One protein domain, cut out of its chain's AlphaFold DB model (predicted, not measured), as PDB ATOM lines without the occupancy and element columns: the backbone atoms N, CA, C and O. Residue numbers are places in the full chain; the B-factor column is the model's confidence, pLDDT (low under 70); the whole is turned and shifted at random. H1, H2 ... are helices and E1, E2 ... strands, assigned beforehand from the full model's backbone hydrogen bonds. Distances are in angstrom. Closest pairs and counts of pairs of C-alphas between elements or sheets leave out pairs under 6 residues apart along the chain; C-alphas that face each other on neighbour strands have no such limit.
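AT A GLANCE: This is residues 192 to 352 of the 1268 residues of the protein "Geobacter sulfurreducens CxxxxCH...CXXCH domain-containing protein" of Geobacter sp. DSM 9736 (UniProt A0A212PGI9). With little regular structure, this is a compact body wound mostly of loops, in which the parallel pair E1 and E3 lies next to the mixed sheet E4 E2 E5. The unnamed stretches 192 to 226 and 310 to 352 reach opposite ends of its length. The 161 printed residues run H1 H2 E1 E2 E3 E4 E5, mixed in class, with 27 in named elements, radius of gyration 15.3 A and spans 44 by 34 by 30 A.

HOW THE PARTS SIT: H1, residues 227 to 231, with its O i to N i+4 pair within hydrogen-bond range, is apart from H2, residues 239 to 242, which is too short for such a pair. C-alphas His 242 and Ile 260 are the closest of H2 and E1, residues 257 to 260, at 4.8 A. E1 is parallel to E3, residues 285 to 288, with N 258 and O 285 at 2.8 A. E2, residues 272 to 275, is parallel to E4, residues 293 to 295, with N 294 and O 272 at 2.8 A, and antiparallel to E5, residues 307 to 309, with N 273 and O 309 at 2.8 A.

IN THESE COORDINATES: H1 begins at C-alpha 227 (24.704, 17.045, -17.060); E5 ends at C-alpha 309 (21.384, 9.152, -31.948). E2 measures 10.3 A.

THE WHOLE: The printed part has no cut. Links H2 to E1, E1 to E2 and E4 to E5 are long. Residues under pLDDT 70 include 246 to 255 and 315 to 327.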
ATOM      1  N   GLY A 192      16.567  17.769  -1.914       62.41
ATOM      2  CA  GLY A 192      16.828  16.777  -0.859       62.41
ATOM      3  C   GLY A 192      16.714  15.295  -1.265       62.41
ATOM      4  O   GLY A 192      17.157  14.432  -0.510       62.41
ATOM      5  N   CYS A 193      16.149  14.975  -2.437       68.62
ATOM      6  CA  CYS A 193      16.119  13.608  -2.985       68.62
ATOM      7  C   CYS A 193      17.127  13.367  -4.126       68.62
ATOM      8  O   CYS A 193      17.586  12.233  -4.304       68.62
ATOM      9  N   HIS A 194      17.446  14.409  -4.902       78.50
ATOM     10  CA  HIS A 194      18.445  14.424  -5.974       78.50
ATOM     11  C   HIS A 194      18.727  15.856  -6.449       78.50
ATOM     12  O   HIS A 194      17.853  16.722  -6.387       78.50
ATOM     13  N   GLY A 195      19.904  16.083  -7.032       76.50
ATOM     14  CA  GLY A 195      20.254  17.371  -7.620       76.50
ATOM     15  C   GLY A 195      19.429  17.722  -8.855       76.50
ATOM     16  O   GLY A 195      18.984  16.845  -9.602       76.50
ATOM     17  N   ASN A 196      19.230  19.018  -9.092       74.38
ATOM     18  CA  ASN A 196      18.445  19.533 -10.215       74.38
ATOM     19  C   ASN A 196      19.270  20.516 -11.075       74.38
ATOM     20  O   ASN A 196      19.199  21.726 -10.846       74.38
ATOM     21  N   PRO A 197      20.052  20.027 -12.059       81.31
ATOM     22  CA  PRO A 197      20.317  18.617 -12.387       81.31
ATOM     23  C   PRO A 197      21.319  17.959 -11.416       81.31
ATOM     24  O   PRO A 197      21.988  18.668 -10.662       81.31
ATOM     25  N   PRO A 198      21.490  16.624 -11.452       84.44
ATOM     26  CA  PRO A 198      22.591  15.968 -10.758       84.44
ATOM     27  C   PRO A 198      23.931  16.364 -11.400       84.44
ATOM     28  O   PRO A 198      24.081  16.360 -12.623       84.44
ATOM     29  N   THR A 199      24.912  16.720 -10.576       86.62
ATOM     30  CA  THR A 199      26.246  17.193 -10.983       86.62
ATOM     31  C   THR A 199      27.387  16.484 -10.253       86.62
ATOM     32  O   THR A 199      28.518  16.538 -10.735       86.62
ATOM     33  N   THR A 200      27.110  15.761  -9.162       86.06
ATOM     34  CA  THR A 200      28.027  14.789  -8.549       86.06
ATOM     35  C   THR A 200      27.527  13.359  -8.782       86.06
ATOM     36  O   THR A 200      26.343  13.116  -9.011       86.06
ATOM     37  N   ALA A 201      28.441  12.385  -8.745       86.00
ATOM     38  CA  ALA A 201      28.105  10.959  -8.851       86.00
ATOM     39  C   ALA A 201      27.671  10.336  -7.505       86.00
ATOM     40  O   ALA A 201      27.589   9.114  -7.380       86.00
ATOM     41  N   GLU A 202      27.431  11.172  -6.495       86.19
ATOM     42  CA  GLU A 202      26.890  10.778  -5.195       86.19
ATOM     43  C   GLU A 202      25.408  10.404  -5.329       86.19
ATOM     44  O   GLU A 202      24.772  10.673  -6.348       86.19
ATOM     45  N   VAL A 203      24.853   9.747  -4.310       81.38
ATOM     46  CA  VAL A 203      23.492   9.195  -4.336       81.38
ATOM     47  C   VAL A 203      22.649   9.883  -3.262       81.38
ATOM     48  O   VAL A 203      22.836   9.643  -2.072       81.38
ATOM     49  N   GLY A 204      21.704  10.721  -3.697       76.75
ATOM     50  CA  GLY A 204      20.925  11.636  -2.859       76.75
ATOM     51  C   GLY A 204      21.567  13.024  -2.698       76.75
ATOM     52  O   GLY A 204      22.687  13.264  -3.145       76.75
ATOM     53  N   GLY A 205      20.841  13.937  -2.044       74.00
ATOM     54  CA  GLY A 205      21.286  15.313  -1.780       74.00
ATOM     55  C   GLY A 205      21.217  16.259  -2.989       74.00
ATOM     56  O   GLY A 205      21.025  15.832  -4.126       74.00
ATOM     57  N   ASP A 206      21.413  17.557  -2.726       74.62
ATOM     58  CA  ASP A 206      21.105  18.673  -3.644       74.62
ATOM     59  C   ASP A 206      21.922  18.721  -4.951       74.62
ATOM     60  O   ASP A 206      21.634  19.535  -5.832       74.62
ATOM     61  N   TYR A 207      22.917  17.841  -5.103       81.56
ATOM     62  CA  TYR A 207      23.769  17.725  -6.293       81.56
ATOM     63  C   TYR A 207      23.931  16.284  -6.808       81.56
ATOM     64  O   TYR A 207      24.456  16.097  -7.905       81.56
ATOM     65  N   GLY A 208      23.475  15.268  -6.068       84.25
ATOM     66  CA  GLY A 208      23.694  13.859  -6.406       84.25
ATOM     67  C   GLY A 208      22.652  13.270  -7.362       84.25
ATOM     68  O   GLY A 208      21.565  13.817  -7.562       84.25
ATOM     69  N   LEU A 209      22.966  12.103  -7.927       85.12
ATOM     70  CA  LEU A 209      22.008  11.229  -8.610       85.12
ATOM     71  C   LEU A 209      20.899  10.785  -7.639       85.12
ATOM     72  O   LEU A 209      21.126  10.674  -6.437       85.12
ATOM     73  N   ILE A 210      19.702  10.472  -8.150       82.69
ATOM     74  CA  ILE A 210      18.575  10.063  -7.294       82.69
ATOM     75  C   ILE A 210      18.893   8.847  -6.422       82.69
ATOM     76  O   ILE A 210      19.290   7.796  -6.929       82.69
ATOM     77  N   GLY A 211      18.700   9.032  -5.109       75.81
ATOM     78  CA  GLY A 211      18.967   8.050  -4.056       75.81
ATOM     79  C   GLY A 211      17.750   7.657  -3.220       75.81
ATOM     80  O   GLY A 211      17.675   6.515  -2.770       75.81
ATOM     81  N   THR A 212      16.771   8.550  -3.055       68.56
ATOM     82  CA  THR A 212      15.517   8.294  -2.329       68.56
ATOM     83  C   THR A 212      14.314   8.324  -3.284       68.56
ATOM     84  O   THR A 212      14.271   9.165  -4.180       68.56
ATOM     85  N   PRO A 213      13.330   7.411  -3.140       67.44
ATOM     86  CA  PRO A 213      13.285   6.274  -2.208       67.44
ATOM     87  C   PRO A 213      14.265   5.125  -2.529       67.44
ATOM     88  O   PRO A 213      14.378   4.201  -1.729       67.44
ATOM     89  N   ARG A 214      14.958   5.146  -3.678       84.00
ATOM     90  CA  ARG A 214      15.985   4.155  -4.063       84.00
ATOM     91  C   ARG A 214      16.966   4.706  -5.116       84.00
ATOM     92  O   ARG A 214      16.568   5.604  -5.863       84.00
ATOM     93  N   PRO A 215      18.200   4.167  -5.222       85.12
ATOM     94  CA  PRO A 215      19.188   4.584  -6.219       85.12
ATOM     95  C   PRO A 215      18.781   4.242  -7.657       85.12
ATOM     96  O   PRO A 215      18.242   3.166  -7.919       85.12
ATOM     97  N   SER A 216      19.099   5.115  -8.621       84.06
ATOM     98  CA  SER A 216      18.839   4.827 -10.042       84.06
ATOM     99  C   SER A 216      19.707   3.702 -10.605       84.06
ATOM    100  O   SER A 216      19.178   2.834 -11.296       84.06
ATOM    101  N   ASN A 217      21.015   3.708 -10.315       86.44
ATOM    102  CA  ASN A 217      22.029   2.821 -10.911       86.44
ATOM    103  C   ASN A 217      21.987   2.807 -12.457       86.44
ATOM    104  O   ASN A 217      22.105   1.762 -13.099       86.44
ATOM    105  N   ALA A 218      21.771   3.991 -13.043       84.06
ATOM    106  CA  ALA A 218      21.682   4.208 -14.488       84.06
ATOM    107  C   ALA A 218      23.038   4.504 -15.161       84.06
ATOM    108  O   ALA A 218      23.220   4.179 -16.330       84.06
ATOM    109  N   MET A 219      23.978   5.121 -14.441       86.25
ATOM    110  CA  MET A 219      25.327   5.452 -14.923       86.25
ATOM    111  C   MET A 219      26.356   4.447 -14.385       86.25
ATOM    112  O   MET A 219      26.086   3.737 -13.414       86.25
ATOM    113  N   ALA A 220      27.550   4.410 -14.983       85.38
ATOM    114  CA  ALA A 220      28.671   3.665 -14.409       85.38
ATOM    115  C   ALA A 220      29.118   4.286 -13.064       85.38
ATOM    116  O   ALA A 220      29.021   5.507 -12.906       85.38
ATOM    117  N   PRO A 221      29.624   3.489 -12.099       84.44
ATOM    118  CA  PRO A 221      30.063   3.999 -10.801       84.44
ATOM    119  C   PRO A 221      31.063   5.157 -10.928       84.44
ATOM    120  O   PRO A 221      32.039   5.063 -11.669       84.44
ATOM    121  N   GLY A 222      30.808   6.251 -10.206       83.75
ATOM    122  CA  GLY A 222      31.624   7.468 -10.256       83.75
ATOM    123  C   GLY A 222      31.319   8.423 -11.419       83.75
ATOM    124  O   GLY A 222      31.918   9.495 -11.467       83.75
ATOM    125  N   LEU A 223      30.386   8.101 -12.326       86.25
ATOM    126  CA  LEU A 223      29.974   8.986 -13.422       86.25
ATOM    127  C   LEU A 223      28.563   9.556 -13.211       86.25
ATOM    128  O   LEU A 223      27.621   8.833 -12.900       86.25
ATOM    129  N   VAL A 224      28.407  10.857 -13.474       84.62
ATOM    130  CA  VAL A 224      27.112  11.574 -13.493       84.62
ATOM    131  C   VAL A 224      26.607  11.852 -14.924       84.62
ATOM    132  O   VAL A 224      25.513  12.376 -15.125       84.62
ATOM    133  N   GLY A 225      27.401  11.498 -15.941       86.94
ATOM    134  CA  GLY A 225      27.149  11.852 -17.341       86.94
ATOM    135  C   GLY A 225      27.311  13.352 -17.628       86.94
ATOM    136  O   GLY A 225      27.774  14.128 -16.792       86.94
ATOM    137  N   ALA A 226      26.919  13.782 -18.823       86.44
ATOM    138  CA  ALA A 226      27.189  15.119 -19.349       86.44
ATOM    139  C   ALA A 226      26.276  16.242 -18.802       86.44
ATOM    140  O   ALA A 226      26.163  17.294 -19.435       86.44
ATOM    141  N   HIS A 227      25.627  16.061 -17.645       87.44
ATOM    142  CA  HIS A 227      24.704  17.045 -17.060       87.44
ATOM    143  C   HIS A 227      25.352  18.429 -16.902       87.44
ATOM    144  O   HIS A 227      24.873  19.398 -17.490       87.44
ATOM    145  N   ALA A 228      26.485  18.521 -16.195       84.69
ATOM    146  CA  ALA A 228      27.200  19.786 -15.996       84.69
ATOM    147  C   ALA A 228      27.679  20.416 -17.324       84.69
ATOM    148  O   ALA A 228      27.651  21.635 -17.487       84.69
ATOM    149  N   THR A 229      28.063  19.601 -18.312       81.38
ATOM    150  CA  THR A 229      28.475  20.091 -19.637       81.38
ATOM    151  C   THR A 229      27.318  20.735 -20.403       81.38
ATOM    152  O   THR A 229      27.531  21.731 -21.092       81.38
ATOM    153  N   HIS A 230      26.102  20.204 -20.286       80.69
ATOM    154  CA  HIS A 230      24.933  20.759 -20.964       80.69
ATOM    155  C   HIS A 230      24.327  21.945 -20.203       80.69
ATOM    156  O   HIS A 230      24.093  22.991 -20.806       80.69
ATOM    157  N   THR A 231      24.128  21.842 -18.888       78.69
ATOM    158  CA  THR A 231      23.428  22.891 -18.127       78.69
ATOM    159  C   THR A 231      24.338  24.036 -17.688       78.69
ATOM    160  O   THR A 231      23.953  25.192 -17.829       78.69
ATOM    161  N   GLN A 232      25.562  23.762 -17.223       81.44
ATOM    162  CA  GLN A 232      26.480  24.806 -16.744       81.44
ATOM    163  C   GLN A 232      27.325  25.372 -17.890       81.44
ATOM    164  O   GLN A 232      27.336  26.576 -18.122       81.44
ATOM    165  N   ALA A 233      28.008  24.507 -18.648       74.81
ATOM    166  CA  ALA A 233      28.938  24.947 -19.696       74.81
ATOM    167  C   ALA A 233      28.263  25.313 -21.036       74.81
ATOM    168  O   ALA A 233      28.924  25.857 -21.922       74.81
ATOM    169  N   ARG A 234      26.966  25.010 -21.209       72.25
ATOM    170  CA  ARG A 234      26.191  25.317 -22.430       72.25
ATOM    171  C   ARG A 234      24.811  25.945 -22.182       72.25
ATOM    172  O   ARG A 234      24.109  26.195 -23.158       72.25
ATOM    173  N   ALA A 235      24.434  26.218 -20.929       76.88
ATOM    174  CA  ALA A 235      23.160  26.845 -20.548       76.88
ATOM    175  C   ALA A 235      21.886  26.155 -21.097       76.88
ATOM    176  O   ALA A 235      20.856  26.801 -21.280       76.88
ATOM    177  N   MET A 236      21.933  24.844 -21.363       78.25
ATOM    178  CA  MET A 236      20.750  24.077 -21.768       78.25
ATOM    179  C   MET A 236      19.825  23.837 -20.571       78.25
ATOM    180  O   MET A 236      20.282  23.501 -19.478       78.25
ATOM    181  N   VAL A 237      18.518  23.973 -20.787       82.62
ATOM    182  CA  VAL A 237      17.491  23.639 -19.789       82.62
ATOM    183  C   VAL A 237      17.300  22.121 -19.700       82.62
ATOM    184  O   VAL A 237      17.464  21.421 -20.698       82.62
ATOM    185  N   CYS A 238      16.923  21.600 -18.528       79.38
ATOM    186  CA  CYS A 238      16.710  20.157 -18.320       79.38
ATOM    187  C   CYS A 238      15.707  19.562 -19.329       79.38
ATOM    188  O   CYS A 238      15.912  18.461 -19.843       79.38
ATOM    189  N   ASP A 239      14.682  20.337 -19.681       79.94
ATOM    190  CA  ASP A 239      13.657  20.031 -20.680       79.94
ATOM    191  C   ASP A 239      14.257  19.677 -22.060       79.94
ATOM    192  O   ASP A 239      13.644  18.936 -22.810       79.94
ATOM    193  N   THR A 240      15.486  20.097 -22.396       82.00
ATOM    194  CA  THR A 240      16.156  19.688 -23.649       82.00
ATOM    195  C   THR A 240      16.326  18.165 -23.780       82.00
ATOM    196  O   THR A 240      16.324  17.665 -24.906       82.00
ATOM    197  N   CYS A 241      16.421  17.432 -22.660       83.62
ATOM    198  CA  CYS A 241      16.521  15.963 -22.621       83.62
ATOM    199  C   CYS A 241      15.426  15.271 -21.780       83.62
ATOM    200  O   CYS A 241      15.288  14.050 -21.860       83.62
ATOM    201  N   HIS A 242      14.668  16.019 -20.970       84.81
ATOM    202  CA  HIS A 242      13.646  15.507 -20.046       84.81
ATOM    203  C   HIS A 242      12.270  16.173 -20.247       84.81
ATOM    204  O   HIS A 242      11.523  16.361 -19.287       84.81
ATOM    205  N   TYR A 243      11.929  16.571 -21.477       84.38
ATOM    206  CA  TYR A 243      10.599  17.106 -21.781       84.38
ATOM    207  C   TYR A 243       9.520  16.025 -21.663       84.38
ATOM    208  O   TYR A 243       9.726  14.891 -22.093       84.38
ATOM    209  N   ILE A 244       8.355  16.385 -21.117       82.75
ATOM    210  CA  ILE A 244       7.208  15.478 -20.986       82.75
ATOM    211  C   ILE A 244       5.972  16.152 -21.592       82.75
ATOM    212  O   ILE A 244       5.433  17.111 -21.038       82.75
ATOM    213  N   SER A 245       5.513  15.660 -22.746       75.75
ATOM    214  CA  SER A 245       4.505  16.329 -23.584       75.75
ATOM    215  C   SER A 245       3.056  16.170 -23.101       75.75
ATOM    216  O   SER A 245       2.127  16.557 -23.804       75.75
ATOM    217  N   ASN A 246       2.837  15.586 -21.920       68.19
ATOM    218  CA  ASN A 246       1.516  15.399 -21.300       68.19
ATOM    219  C   ASN A 246       1.112  16.552 -20.350       68.19
ATOM    220  O   ASN A 246       0.050  16.489 -19.736       68.19
ATOM    221  N   GLY A 247       1.969  17.567 -20.181       59.75
ATOM    222  CA  GLY A 247       1.743  18.700 -19.281       59.75
ATOM    223  C   GLY A 247       2.241  18.524 -17.838       59.75
ATOM    224  O   GLY A 247       2.187  19.485 -17.073       59.75
ATOM    225  N   THR A 248       2.783  17.363 -17.437       58.19
ATOM    226  CA  THR A 248       3.424  17.209 -16.115       58.19
ATOM    227  C   THR A 248       4.845  17.780 -16.147       58.19
ATOM    228  O   THR A 248       5.826  17.054 -16.326       58.19
ATOM    229  N   VAL A 249       4.960  19.104 -16.014       55.97
ATOM    230  CA  VAL A 249       6.221  19.847 -16.184       55.97
ATOM    231  C   VAL A 249       7.163  19.671 -14.983       55.97
ATOM    232  O   VAL A 249       7.173  20.506 -14.078       55.97
ATOM    233  N   LYS A 250       7.973  18.598 -15.043       59.97
ATOM    234  CA  LYS A 250       9.352  18.392 -14.524       59.97
ATOM    235  C   LYS A 250       9.555  17.028 -13.860       59.97
ATOM    236  O   LYS A 250       8.686  16.510 -13.167       59.97
ATOM    237  N   MET A 251      10.767  16.500 -14.023       59.62
ATOM    238  CA  MET A 251      11.340  15.503 -13.117       59.62
ATOM    239  C   MET A 251      11.841  16.195 -11.828       59.62
ATOM    240  O   MET A 251      12.413  17.284 -11.931       59.62
ATOM    241  N   PRO A 252      11.667  15.599 -10.632       59.72
ATOM    242  CA  PRO A 252      11.022  14.311 -10.380       59.72
ATOM    243  C   PRO A 252       9.496  14.405 -10.495       59.72
ATOM    244  O   PRO A 252       8.863  15.259  -9.880       59.72
ATOM    245  N   ASN A 253       8.908  13.481 -11.253       61.22
ATOM    246  CA  ASN A 253       7.464  13.289 -11.327       61.22
ATOM    247  C   ASN A 253       7.056  12.047 -10.509       61.22
ATOM    248  O   ASN A 253       7.890  11.248 -10.081       61.22
ATOM    249  N   LEU A 254       5.753  11.840 -10.315       61.25
ATOM    250  CA  LEU A 254       5.228  10.671  -9.595       61.25
ATOM    251  C   LEU A 254       5.195   9.381 -10.454       61.25
ATOM    252  O   LEU A 254       4.566   8.402 -10.060       61.25
ATOM    253  N   SER A 255       5.862   9.343 -11.620       67.38
ATOM    254  CA  SER A 255       5.781   8.211 -12.567       67.38
ATOM    255  C   SER A 255       6.544   6.955 -12.122       67.38
ATOM    256  O   SER A 255       6.290   5.865 -12.645       67.38
ATOM    257  N   ASN A 256       7.491   7.095 -11.181       75.88
ATOM    258  CA  ASN A 256       8.465   6.056 -10.806       75.88
ATOM    259  C   ASN A 256       9.347   5.613 -12.004       75.88
ATOM    260  O   ASN A 256       9.757   4.452 -12.108       75.88
ATOM    261  N   THR A 257       9.626   6.538 -12.931       80.75
ATOM    262  CA  THR A 257      10.475   6.332 -14.115       80.75
ATOM    263  C   THR A 257      11.509   7.450 -14.284       80.75
ATOM    264  O   THR A 257      11.449   8.472 -13.609       80.75
ATOM    265  N   ILE A 258      12.475   7.231 -15.178       85.06
ATOM    266  CA  ILE A 258      13.362   8.263 -15.716       85.06
ATOM    267  C   ILE A 258      12.859   8.573 -17.127       85.06
ATOM    268  O   ILE A 258      13.172   7.845 -18.075       85.06
ATOM    269  N   ASP A 259      12.040   9.614 -17.254       86.19
ATOM    270  CA  ASP A 259      11.518  10.062 -18.544       86.19
ATOM    271  C   ASP A 259      12.621  10.763 -19.357       86.19
ATOM    272  O   ASP A 259      13.300  11.668 -18.864       86.19
ATOM    273  N   ILE A 260      12.803  10.336 -20.607       88.44
ATOM    274  CA  ILE A 260      13.691  10.951 -21.600       88.44
ATOM    275  C   ILE A 260      12.818  11.502 -22.722       88.44
ATOM    276  O   ILE A 260      12.013  10.776 -23.301       88.44
ATOM    277  N   GLY A 261      12.980  12.781 -23.033       87.38
ATOM    278  CA  GLY A 261      12.209  13.477 -24.053       87.38
ATOM    279  C   GLY A 261      13.020  14.623 -24.628       87.38
ATOM    280  O   GLY A 261      13.329  15.579 -23.917       87.38
ATOM    281  N   PHE A 262      13.395  14.517 -25.900       85.38
ATOM    282  CA  PHE A 262      14.206  15.536 -26.559       85.38
ATOM    283  C   PHE A 262      13.342  16.744 -26.947       85.38
ATOM    284  O   PHE A 262      12.330  16.588 -27.626       85.38
ATOM    285  N   PHE A 263      13.752  17.945 -26.530       81.56
ATOM    286  CA  PHE A 263      13.100  19.216 -26.884       81.56
ATOM    287  C   PHE A 263      14.154  20.316 -27.093       81.56
ATOM    288  O   PHE A 263      14.321  21.255 -26.310       81.56
ATOM    289  N   GLY A 264      14.953  20.148 -28.145       77.00
ATOM    290  CA  GLY A 264      16.071  21.025 -28.478       77.00
ATOM    291  C   GLY A 264      15.636  22.333 -29.142       77.00
ATOM    292  O   GLY A 264      14.753  22.353 -30.000       77.00
ATOM    293  N   PHE A 265      16.321  23.422 -28.779       74.69
ATOM    294  CA  PHE A 265      16.245  24.737 -29.435       74.69
ATOM    295  C   PHE A 265      14.823  25.325 -29.555       74.69
ATOM    296  O   PHE A 265      14.508  25.984 -30.544       74.69
ATOM    297  N   GLY A 266      13.976  25.090 -28.543       71.00
ATOM    298  CA  GLY A 266      12.606  25.613 -28.479       71.00
ATOM    299  C   GLY A 266      11.670  24.963 -29.500       71.00
ATOM    300  O   GLY A 266      11.148  25.652 -30.368       71.00
ATOM    301  N   GLY A 267      11.517  23.636 -29.441       73.25
ATOM    302  CA  GLY A 267      10.640  22.860 -30.335       73.25
ATOM    303  C   GLY A 267      11.241  22.510 -31.702       73.25
ATOM    304  O   GLY A 267      10.793  21.581 -32.371       73.25
ATOM    305  N   LYS A 268      12.334  23.162 -32.119       74.06
ATOM    306  CA  LYS A 268      12.991  22.859 -33.406       74.06
ATOM    307  C   LYS A 268      13.502  21.416 -33.533       74.06
ATOM    308  O   LYS A 268      13.683  20.956 -34.653       74.06
ATOM    309  N   ILE A 269      13.742  20.710 -32.425       76.56
ATOM    310  CA  ILE A 269      14.096  19.282 -32.397       76.56
ATOM    311  C   ILE A 269      13.256  18.577 -31.328       76.56
ATOM    312  O   ILE A 269      13.498  18.784 -30.142       76.56
ATOM    313  N   THR A 270      12.309  17.726 -31.736       78.75
ATOM    314  CA  THR A 270      11.452  16.941 -30.808       78.75
ATOM    315  C   THR A 270      11.710  15.431 -30.835       78.75
ATOM    316  O   THR A 270      11.098  14.674 -30.079       78.75
ATOM    317  N   HIS A 271      12.611  14.993 -31.717       81.06
ATOM    318  CA  HIS A 271      12.946  13.595 -31.963       81.06
ATOM    319  C   HIS A 271      14.370  13.266 -31.513       81.06
ATOM    320  O   HIS A 271      15.284  14.083 -31.636       81.06
ATOM    321  N   GLY A 272      14.553  12.027 -31.062       85.06
ATOM    322  CA  GLY A 272      15.855  11.430 -30.801       85.06
ATOM    323  C   GLY A 272      15.723  10.010 -30.262       85.06
ATOM    324  O   GLY A 272      14.667   9.601 -29.778       85.06
ATOM    325  N   THR A 273      16.805   9.248 -30.344       88.62
ATOM    326  CA  THR A 273      16.908   7.879 -29.840       88.62
ATOM    327  C   THR A 273      17.908   7.835 -28.689       88.62
ATOM    328  O   THR A 273      19.018   8.347 -28.818       88.62
ATOM    329  N   TYR A 274      17.534   7.206 -27.573       91.69
ATOM    330  CA  TYR A 274      18.409   6.973 -26.420       91.69
ATOM    331  C   TYR A 274      18.480   5.478 -26.096       91.69
ATOM    332  O   TYR A 274      17.445   4.815 -26.026       91.69
ATOM    333  N   ILE A 275      19.688   4.947 -25.886       93.50
ATOM    334  CA  ILE A 275      19.925   3.539 -25.523       93.50
ATOM    335  C   ILE A 275      20.240   3.448 -24.019       93.50
ATOM    336  O   ILE A 275      21.382   3.688 -23.627       93.50
ATOM    337  N   PRO A 276      19.273   3.118 -23.144       91.69
ATOM    338  CA  PRO A 276      19.488   3.106 -21.697       91.69
ATOM    339  C   PRO A 276      20.333   1.922 -21.203       91.69
ATOM    340  O   PRO A 276      20.341   0.836 -21.787       91.69
ATOM    341  N   TYR A 277      20.989   2.105 -20.055       90.56
ATOM    342  CA  TYR A 277      21.650   1.022 -19.321       90.56
ATOM    343  C   TYR A 277      20.662   0.163 -18.500       90.56
ATOM    344  O   TYR A 277      19.595   0.616 -18.062       90.56
ATOM    345  N   SER A 278      21.026  -1.100 -18.260       87.56
ATOM    346  CA  SER A 278      20.250  -2.072 -17.489       87.56
ATOM    347  C   SER A 278      21.129  -2.940 -16.591       87.56
ATOM    348  O   SER A 278      22.084  -3.558 -17.052       87.56
ATOM    349  N   SER A 279      20.755  -3.053 -15.317       83.69
ATOM    350  CA  SER A 279      21.342  -3.989 -14.352       83.69
ATOM    351  C   SER A 279      20.255  -4.550 -13.430       83.69
ATOM    352  O   SER A 279      19.165  -3.978 -13.338       83.69
ATOM    353  N   SER A 280      20.551  -5.641 -12.717       82.00
ATOM    354  CA  SER A 280      19.648  -6.244 -11.720       82.00
ATOM    355  C   SER A 280      19.249  -5.283 -10.595       82.00
ATOM    356  O   SER A 280      18.190  -5.443  -9.997       82.00
ATOM    357  N   ASN A 281      20.083  -4.275 -10.323       81.25
ATOM    358  CA  ASN A 281      19.949  -3.374  -9.179       81.25
ATOM    359  C   ASN A 281      19.449  -1.972  -9.598       81.25
ATOM    360  O   ASN A 281      19.592  -1.018  -8.833       81.25
ATOM    361  N   ARG A 282      18.902  -1.810 -10.813       83.75
ATOM    362  CA  ARG A 282      18.402  -0.523 -11.331       83.75
ATOM    363  C   ARG A 282      17.062  -0.150 -10.684       83.75
ATOM    364  O   ARG A 282      16.071  -0.848 -10.877       83.75
ATOM    365  N   GLY A 283      17.009   0.969  -9.954       82.69
ATOM    366  CA  GLY A 283      15.825   1.360  -9.173       82.69
ATOM    367  C   GLY A 283      14.634   1.877  -9.986       82.69
ATOM    368  O   GLY A 283      13.501   1.763  -9.529       82.69
ATOM    369  N   TYR A 284      14.855   2.407 -11.191       85.69
ATOM    370  CA  TYR A 284      13.798   2.973 -12.040       85.69
ATOM    371  C   TYR A 284      13.870   2.408 -13.463       85.69
ATOM    372  O   TYR A 284      14.932   1.985 -13.929       85.69
ATOM    373  N   ARG A 285      12.736   2.388 -14.169       86.88
ATOM    374  CA  ARG A 285      12.700   2.140 -15.622       86.88
ATOM    375  C   ARG A 285      12.908   3.453 -16.370       86.88
ATOM    376  O   ARG A 285      12.495   4.496 -15.873       86.88
ATOM    377  N   PHE A 286      13.488   3.399 -17.563       88.06
ATOM    378  CA  PHE A 286      13.413   4.525 -18.491       88.06
ATOM    379  C   PHE A 286      12.048   4.543 -19.187       88.06
ATOM    380  O   PHE A 286      11.422   3.494 -19.358       88.06
ATOM    381  N   SER A 287      11.596   5.735 -19.551       87.75
ATOM    382  CA  SER A 287      10.307   6.017 -20.184       87.75
ATOM    383  C   SER A 287      10.500   7.102 -21.245       87.75
ATOM    384  O   SER A 287      11.471   7.858 -21.174       87.75
ATOM    385  N   SER A 288       9.619   7.162 -22.244       88.12
ATOM    386  CA  SER A 288       9.653   8.246 -23.228       88.12
ATOM    387  C   SER A 288       8.708   9.367 -22.815       88.12
ATOM    388  O   SER A 288       7.512   9.139 -22.641       88.12
ATOM    389  N   GLY A 289       9.245  10.578 -22.687       81.81
ATOM    390  CA  GLY A 289       8.481  11.776 -22.363       81.81
ATOM    391  C   GLY A 289       7.763  12.400 -23.566       81.81
ATOM    392  O   GLY A 289       6.848  13.199 -23.371       81.81
ATOM    393  N   THR A 290       8.123  12.042 -24.806       80.69
ATOM    394  CA  THR A 290       7.478  12.575 -26.023       80.69
ATOM    395  C   THR A 290       7.161  11.475 -27.030       80.69
ATOM    396  O   THR A 290       7.909  10.510 -27.170       80.69
ATOM    397  N   VAL A 291       6.086  11.655 -27.804       77.56
ATOM    398  CA  VAL A 291       5.691  10.720 -28.882       77.56
ATOM    399  C   VAL A 291       6.778  10.510 -29.947       77.56
ATOM    400  O   VAL A 291       6.794   9.472 -30.602       77.56
ATOM    401  N   ASN A 292       7.705  11.465 -30.084       78.38
ATOM    402  CA  ASN A 292       8.806  11.447 -31.047       78.38
ATOM    403  C   ASN A 292      10.145  10.972 -30.441       78.38
ATOM    404  O   ASN A 292      11.123  10.813 -31.173       78.38
ATOM    405  N   THR A 293      10.230  10.743 -29.126       86.00
ATOM    406  CA  THR A 293      11.449  10.221 -28.489       86.00
ATOM    407  C   THR A 293      11.400   8.697 -28.414       86.00
ATOM    408  O   THR A 293      10.436   8.104 -27.931       86.00
ATOM    409  N   THR A 294      12.465   8.043 -28.876       89.75
ATOM    410  CA  THR A 294      12.609   6.583 -28.847       89.75
ATOM    411  C   THR A 294      13.559   6.172 -27.727       89.75
ATOM    412  O   THR A 294      14.777   6.298 -27.857       89.75
ATOM    413  N   VAL A 295      13.020   5.618 -26.640       91.69
ATOM    414  CA  VAL A 295      13.826   4.860 -25.673       91.69
ATOM    415  C   VAL A 295      14.005   3.447 -26.225       91.69
ATOM    416  O   VAL A 295      13.050   2.677 -26.307       91.69
ATOM    417  N   ALA A 296      15.222   3.126 -26.656       91.31
ATOM    418  CA  ALA A 296      15.554   1.844 -27.265       91.31
ATOM    419  C   ALA A 296      15.648   0.709 -26.224       91.31
ATOM    420  O   ALA A 296      15.597   0.932 -25.011       91.31
ATOM    421  N   ALA A 297      15.819  -0.527 -26.703       90.12
ATOM    422  CA  ALA A 297      16.047  -1.686 -25.843       90.12
ATOM    423  C   ALA A 297      17.271  -1.466 -24.932       90.12
ATOM    424  O   ALA A 297      18.356  -1.118 -25.400       90.12
ATOM    425  N   ALA A 298      17.086  -1.664 -23.626       87.81
ATOM    426  CA  ALA A 298      18.119  -1.402 -22.629       87.81
ATOM    427  C   ALA A 298      19.218  -2.477 -22.648       87.81
ATOM    428  O   ALA A 298      18.912  -3.668 -22.694       87.81
ATOM    429  N   VAL A 299      20.486  -2.070 -22.534       92.12
ATOM    430  CA  VAL A 299      21.645  -2.983 -22.602       92.12
ATOM    431  C   VAL A 299      22.450  -3.006 -21.302       92.12
ATOM    432  O   VAL A 299      22.449  -2.050 -20.533       92.12
ATOM    433  N   ASN A 300      23.151  -4.112 -21.049       90.50
ATOM    434  CA  ASN A 300      23.890  -4.387 -19.810       90.50
ATOM    435  C   ASN A 300      25.414  -4.168 -19.915       90.50
ATOM    436  O   ASN A 300      26.155  -4.561 -19.017       90.50
ATOM    437  N   VAL A 301      25.895  -3.537 -20.991       88.94
ATOM    438  CA  VAL A 301      27.317  -3.227 -21.211       88.94
ATOM    439  C   VAL A 301      27.476  -1.721 -21.386       88.94
ATOM    440  O   VAL A 301      26.978  -1.168 -22.365       88.94
ATOM    441  N   TYR A 302      28.207  -1.065 -20.474       85.62
ATOM    442  CA  TYR A 302      28.326   0.402 -20.443       85.62
ATOM    443  C   TYR A 302      28.788   1.025 -21.767       85.62
ATOM    444  O   TYR A 302      28.290   2.076 -22.153       85.62
ATOM    445  N   GLY A 303      29.686   0.358 -22.502       84.81
ATOM    446  CA  GLY A 303      30.166   0.834 -23.805       84.81
ATOM    447  C   GLY A 303      29.080   0.961 -24.885       84.81
ATOM    448  O   GLY A 303      29.239   1.775 -25.795       84.81
ATOM    449  N   ASN A 304      27.983   0.207 -24.752       88.50
ATOM    450  CA  ASN A 304      26.876   0.151 -25.713       88.50
ATOM    451  C   ASN A 304      25.597   0.838 -25.190       88.50
ATOM    452  O   ASN A 304      24.651   1.023 -25.950       88.50
ATOM    453  N   SER A 305      25.545   1.195 -23.903       88.50
ATOM    454  CA  SER A 305      24.481   2.017 -23.314       88.50
ATOM    455  C   SER A 305      24.837   3.501 -23.353       88.50
ATOM    456  O   SER A 305      25.941   3.876 -23.729       88.50
ATOM    457  N   ASN A 306      23.915   4.351 -22.905       90.31
ATOM    458  CA  ASN A 306      24.062   5.799 -22.784       90.31
ATOM    459  C   ASN A 306      24.359   6.502 -24.123       90.31
ATOM    460  O   ASN A 306      24.802   7.649 -24.132       90.31
ATOM    461  N   ILE A 307      24.104   5.823 -25.247       90.06
ATOM    462  CA  ILE A 307      24.228   6.358 -26.607       90.06
ATOM    463  C   ILE A 307      22.984   7.187 -26.933       90.06
ATOM    464  O   ILE A 307      21.858   6.729 -26.718       90.06
ATOM    465  N   CYS A 308      23.199   8.368 -27.507       88.00
ATOM    466  CA  CYS A 308      22.177   9.162 -28.177       88.00
ATOM    467  C   CYS A 308      22.404   9.106 -29.696       88.00
ATOM    468  O   CYS A 308      23.543   9.169 -30.157       88.00
ATOM    469  N   SER A 309      21.336   9.035 -30.483       85.81
ATOM    470  CA  SER A 309      21.384   9.152 -31.948       85.81
ATOM    471  C   SER A 309      20.089   9.762 -32.488       85.81
ATOM    472  O   SER A 309      19.111   9.908 -31.757       85.81
ATOM    473  N   ASN A 310      20.076  10.163 -33.761       79.81
ATOM    474  CA  ASN A 310      18.949  10.853 -34.409       79.81
ATOM    475  C   ASN A 310      18.532  12.167 -33.710       79.81
ATOM    476  O   ASN A 310      17.372  12.581 -33.796       79.81
ATOM    477  N   VAL A 311      19.497  12.793 -33.027       78.38
ATOM    478  CA  VAL A 311      19.447  14.140 -32.439       78.38
ATOM    479  C   VAL A 311      20.283  15.064 -33.332       78.38
ATOM    480  O   VAL A 311      21.225  14.602 -33.976       78.38
ATOM    481  N   TYR A 312      19.962  16.360 -33.397       75.88
ATOM    482  CA  TYR A 312      20.617  17.312 -34.309       75.88
ATOM    483  C   TYR A 312      22.155  17.255 -34.263       75.88
ATOM    484  O   TYR A 312      22.744  17.077 -33.198       75.88
ATOM    485  N   CYS A 313      22.798  17.375 -35.433       73.38
ATOM    486  CA  CYS A 313      24.213  17.052 -35.709       73.38
ATOM    487  C   CYS A 313      24.625  15.573 -35.520       73.38
ATOM    488  O   CYS A 313      25.618  15.143 -36.102       73.38
ATOM    489  N   HIS A 314      23.861  14.778 -34.776       76.31
ATOM    490  CA  HIS A 314      24.195  13.437 -34.296       76.31
ATOM    491  C   HIS A 314      23.200  12.385 -34.826       76.31
ATOM    492  O   HIS A 314      22.434  11.768 -34.084       76.31
ATOM    493  N   GLY A 315      23.197  12.211 -36.150       66.38
ATOM    494  CA  GLY A 315      22.381  11.222 -36.870       66.38
ATOM    495  C   GLY A 315      21.164  11.792 -37.609       66.38
ATOM    496  O   GLY A 315      20.736  11.186 -38.582       66.38
ATOM    497  N   GLY A 316      20.657  12.969 -37.228       68.56
ATOM    498  CA  GLY A 316      19.543  13.636 -37.920       68.56
ATOM    499  C   GLY A 316      18.600  14.349 -36.954       68.56
ATOM    500  O   GLY A 316      18.985  14.629 -35.826       68.56
ATOM    501  N   GLY A 317      17.368  14.652 -37.358       67.31
ATOM    502  CA  GLY A 317      16.359  15.182 -36.433       67.31
ATOM    503  C   GLY A 317      15.046  15.572 -37.106       67.31
ATOM    504  O   GLY A 317      15.000  15.738 -38.322       67.31
ATOM    505  N   VAL A 318      13.990  15.732 -36.301       66.38
ATOM    506  CA  VAL A 318      12.631  16.084 -36.749       66.38
ATOM    507  C   VAL A 318      12.136  17.306 -35.970       66.38
ATOM    508  O   VAL A 318      12.294  17.367 -34.744       66.38
ATOM    509  N   TYR A 319      11.538  18.269 -36.678       63.50
ATOM    510  CA  TYR A 319      10.870  19.429 -36.080       63.50
ATOM    511  C   TYR A 319       9.590  19.030 -35.336       63.50
ATOM    512  O   TYR A 319       8.916  18.071 -35.709       63.50
ATOM    513  N   GLU A 320       9.193  19.817 -34.337       56.28
ATOM    514  CA  GLU A 320       7.808  19.834 -33.855       56.28
ATOM    515  C   GLU A 320       6.815  19.992 -35.025       56.28
ATOM    516  O   GLU A 320       6.989  20.843 -35.895       56.28
ATOM    517  N   GLY A 321       5.800  19.123 -35.079       59.25
ATOM    518  CA  GLY A 321       4.797  19.101 -36.151       59.25
ATOM    519  C   GLY A 321       5.230  18.475 -37.488       59.25
ATOM    520  O   GLY A 321       4.398  18.390 -38.388       59.25
ATOM    521  N   SER A 322       6.478  18.011 -37.640       63.78
ATOM    522  CA  SER A 322       6.952  17.327 -38.856       63.78
ATOM    523  C   SER A 322       7.081  15.809 -38.671       63.78
ATOM    524  O   SER A 322       7.183  15.306 -37.554       63.78
ATOM    525  N   THR A 323       7.117  15.082 -39.789       62.75
ATOM    526  CA  THR A 323       7.531  13.669 -39.884       62.75
ATOM    527  C   THR A 323       8.806  13.481 -40.720       62.75
ATOM    528  O   THR A 323       9.323  12.369 -40.812       62.75
ATOM    529  N   GLU A 324       9.341  14.549 -41.320       64.38
ATOM    530  CA  GLU A 324      10.550  14.501 -42.146       64.38
ATOM    531  C   GLU A 324      11.813  14.499 -41.270       64.38
ATOM    532  O   GLU A 324      12.093  15.457 -40.544       64.38
ATOM    533  N   ILE A 325      12.604  13.427 -41.363       66.25
ATOM    534  CA  ILE A 325      13.916  13.331 -40.714       66.25
ATOM    535  C   ILE A 325      14.941  14.081 -41.572       66.25
ATOM    536  O   ILE A 325      15.342  13.594 -42.630       66.25
ATOM    537  N   LYS A 326      15.436  15.230 -41.096       69.00
ATOM    538  CA  LYS A 326      16.621  15.858 -41.696       69.00
ATOM    539  C   LYS A 326      17.821  14.925 -41.560       69.00
ATOM    540  O   LYS A 326      18.146  14.483 -40.458       69.00
ATOM    541  N   ALA A 327      18.520  14.706 -42.670       69.19
ATOM    542  CA  ALA A 327      19.816  14.039 -42.691       69.19
ATOM    543  C   ALA A 327      20.859  14.790 -41.824       69.19
ATOM    544  O   ALA A 327      20.776  16.016 -41.685       69.19
ATOM    545  N   PRO A 328      21.858  14.088 -41.251       73.00
ATOM    546  CA  PRO A 328      22.923  14.715 -40.473       73.00
ATOM    547  C   PRO A 328      23.814  15.616 -41.341       73.00
ATOM    548  O   PRO A 328      23.875  15.486 -42.566       73.00
ATOM    549  N   LEU A 329      24.547  16.528 -40.695       78.31
ATOM    550  CA  LEU A 329      25.463  17.425 -41.396       78.31
ATOM    551  C   LEU A 329      26.671  16.669 -41.962       78.31
ATOM    552  O   LEU A 329      27.249  15.777 -41.342       78.31
ATOM    553  N   THR A 330      27.068  17.048 -43.173       82.44
ATOM    554  CA  THR A 330      28.105  16.349 -43.941       82.44
ATOM    555  C   THR A 330      29.520  16.617 -43.429       82.44
ATOM    556  O   THR A 330      29.863  17.758 -43.108       82.44
ATOM    557  N   GLY A 331      30.373  15.590 -43.452       77.69
ATOM    558  CA  GLY A 331      31.796  15.683 -43.097       77.69
ATOM    559  C   GLY A 331      32.090  15.609 -41.594       77.69
ATOM    560  O   GLY A 331      33.258  15.660 -41.213       77.69
ATOM    561  N   GLY A 332      31.060  15.487 -40.748       80.25
ATOM    562  CA  GLY A 332      31.199  15.191 -39.320       80.25
ATOM    563  C   GLY A 332      31.455  13.705 -39.058       80.25
ATOM    564  O   GLY A 332      31.072  12.852 -39.857       80.25
ATOM    565  N   THR A 333      32.096  13.392 -37.932       77.25
ATOM    566  CA  THR A 333      32.504  12.021 -37.562       77.25
ATOM    567  C   THR A 333      31.741  11.425 -36.377       77.25
ATOM    568  O   THR A 333      31.811  10.218 -36.166       77.25
ATOM    569  N   ASN A 334      31.013  12.230 -35.595       79.50
ATOM    570  CA  ASN A 334      30.348  11.787 -34.364       79.50
ATOM    571  C   ASN A 334      28.822  11.693 -34.540       79.50
ATOM    572  O   ASN A 334      28.083  12.566 -34.089       79.50
ATOM    573  N   THR A 335      28.332  10.642 -35.199       77.38
ATOM    574  CA  THR A 335      26.890  10.437 -35.449       77.38
ATOM    575  C   THR A 335      26.138   9.729 -34.316       77.38
ATOM    576  O   THR A 335      24.910   9.710 -34.340       77.38
ATOM    577  N   ALA A 336      26.845   9.172 -33.326       81.62
ATOM    578  CA  ALA A 336      26.276   8.433 -32.195       81.62
ATOM    579  C   ALA A 336      27.031   8.751 -30.879       81.62
ATOM    580  O   ALA A 336      27.797   7.917 -30.382       81.62
ATOM    581  N   PRO A 337      26.887   9.974 -30.330       85.69
ATOM    582  CA  PRO A 337      27.524  10.380 -29.080       85.69
ATOM    583  C   PRO A 337      27.094   9.521 -27.881       85.69
ATOM    584  O   PRO A 337      25.991   8.977 -27.848       85.69
ATOM    585  N   ARG A 338      27.942   9.460 -26.845       87.69
ATOM    586  CA  ARG A 338      27.591   8.885 -25.536       87.69
ATOM    587  C   ARG A 338      27.494   9.975 -24.480       87.69
ATOM    588  O   ARG A 338      28.400  10.791 -24.337       87.69
ATOM    589  N   TRP A 339      26.439   9.908 -23.677       86.56
ATOM    590  CA  TRP A 339      26.167  10.810 -22.557       86.56
ATOM    591  C   TRP A 339      27.253  10.797 -21.466       86.56
ATOM    592  O   TRP A 339      27.331  11.727 -20.671       86.56
ATOM    593  N   ASP A 340      28.103   9.768 -21.426       83.94
ATOM    594  CA  ASP A 340      29.207   9.608 -20.471       83.94
ATOM    595  C   ASP A 340      30.616   9.775 -21.083       83.94
ATOM    596  O   ASP A 340      31.614   9.589 -20.386       83.94
ATOM    597  N   ALA A 341      30.730  10.145 -22.365       81.56
ATOM    598  CA  ALA A 341      32.013  10.207 -23.070       81.56
ATOM    599  C   ALA A 341      32.643  11.614 -23.115       81.56
ATOM    600  O   ALA A 341      31.996  12.617 -23.421       81.56
ATOM    601  N   ALA A 342      33.957  11.675 -22.884       74.75
ATOM    602  CA  ALA A 342      34.749  12.903 -22.966       74.75
ATOM    603  C   ALA A 342      35.032  13.355 -24.417       74.75
ATOM    604  O   ALA A 342      34.965  12.568 -25.361       74.75
ATOM    605  N   ASN A 343      35.415  14.629 -24.584       71.31
ATOM    606  CA  ASN A 343      35.956  15.247 -25.814       71.31
ATOM    607  C   ASN A 343      35.067  15.228 -27.081       71.31
ATOM    608  O   ASN A 343      35.492  15.695 -28.141       71.31
ATOM    609  N   GLN A 344      33.815  14.768 -26.978       73.62
ATOM    610  CA  GLN A 344      32.846  14.684 -28.085       73.62
ATOM    611  C   GLN A 344      32.361  16.045 -28.637       73.62
ATOM    612  O   GLN A 344      31.557  16.089 -29.566       73.62
ATOM    613  N   ASN A 345      32.855  17.154 -28.081       68.94
ATOM    614  CA  ASN A 345      32.517  18.542 -28.403       68.94
ATOM    615  C   ASN A 345      33.527  19.240 -29.341       68.94
ATOM    616  O   ASN A 345      33.480  20.464 -29.471       68.94
ATOM    617  N   SER A 346      34.455  18.494 -29.945       75.38
ATOM    618  CA  SER A 346      35.554  19.053 -30.741       75.38
ATOM    619  C   SER A 346      35.089  19.575 -32.110       75.38
ATOM    620  O   SER A 346      34.205  19.008 -32.754       75.38
ATOM    621  N   CYS A 347      35.705  20.658 -32.593       74.19
ATOM    622  CA  CYS A 347      35.419  21.200 -33.925       74.19
ATOM    623  C   CYS A 347      35.738  20.150 -35.004       74.19
ATOM    624  O   CYS A 347      36.831  19.591 -35.012       74.19
ATOM    625  N   GLY A 348      34.803  19.892 -35.922       76.06
ATOM    626  CA  GLY A 348      34.902  18.805 -36.908       76.06
ATOM    627  C   GLY A 348      34.083  17.555 -36.559       76.06
ATOM    628  O   GLY A 348      33.808  16.745 -37.437       76.06
ATOM    629  N   SER A 349      33.624  17.395 -35.310       79.19
ATOM    630  CA  SER A 349      32.788  16.245 -34.928       79.19
ATOM    631  C   SER A 349      31.386  16.276 -35.557       79.19
ATOM    632  O   SER A 349      30.846  15.215 -35.856       79.19
ATOM    633  N   CYS A 350      30.816  17.468 -35.779       76.94
ATOM    634  CA  CYS A 350      29.442  17.653 -36.271       76.94
ATOM    635  C   CYS A 350      29.340  17.842 -37.794       76.94
ATOM    636  O   CYS A 350      28.385  17.383 -38.403       76.94
ATOM    637  N   HIS A 351      30.305  18.530 -38.408       83.81
ATOM    638  CA  HIS A 351      30.397  18.777 -39.851       83.81
ATOM    639  C   HIS A 351      31.867  19.015 -40.228       83.81
ATOM    640  O   HIS A 351      32.681  19.289 -39.346       83.81
ATOM    641  N   GLY A 352      32.210  18.963 -41.518       84.56
ATOM    642  CA  GLY A 352      33.571  19.270 -41.981       84.56
ATOM    643  C   GLY A 352      33.992  20.714 -41.660       84.56
ATOM    644  O   GLY A 352      33.190  21.637 -41.806       84.56
TER     645      GLY A 352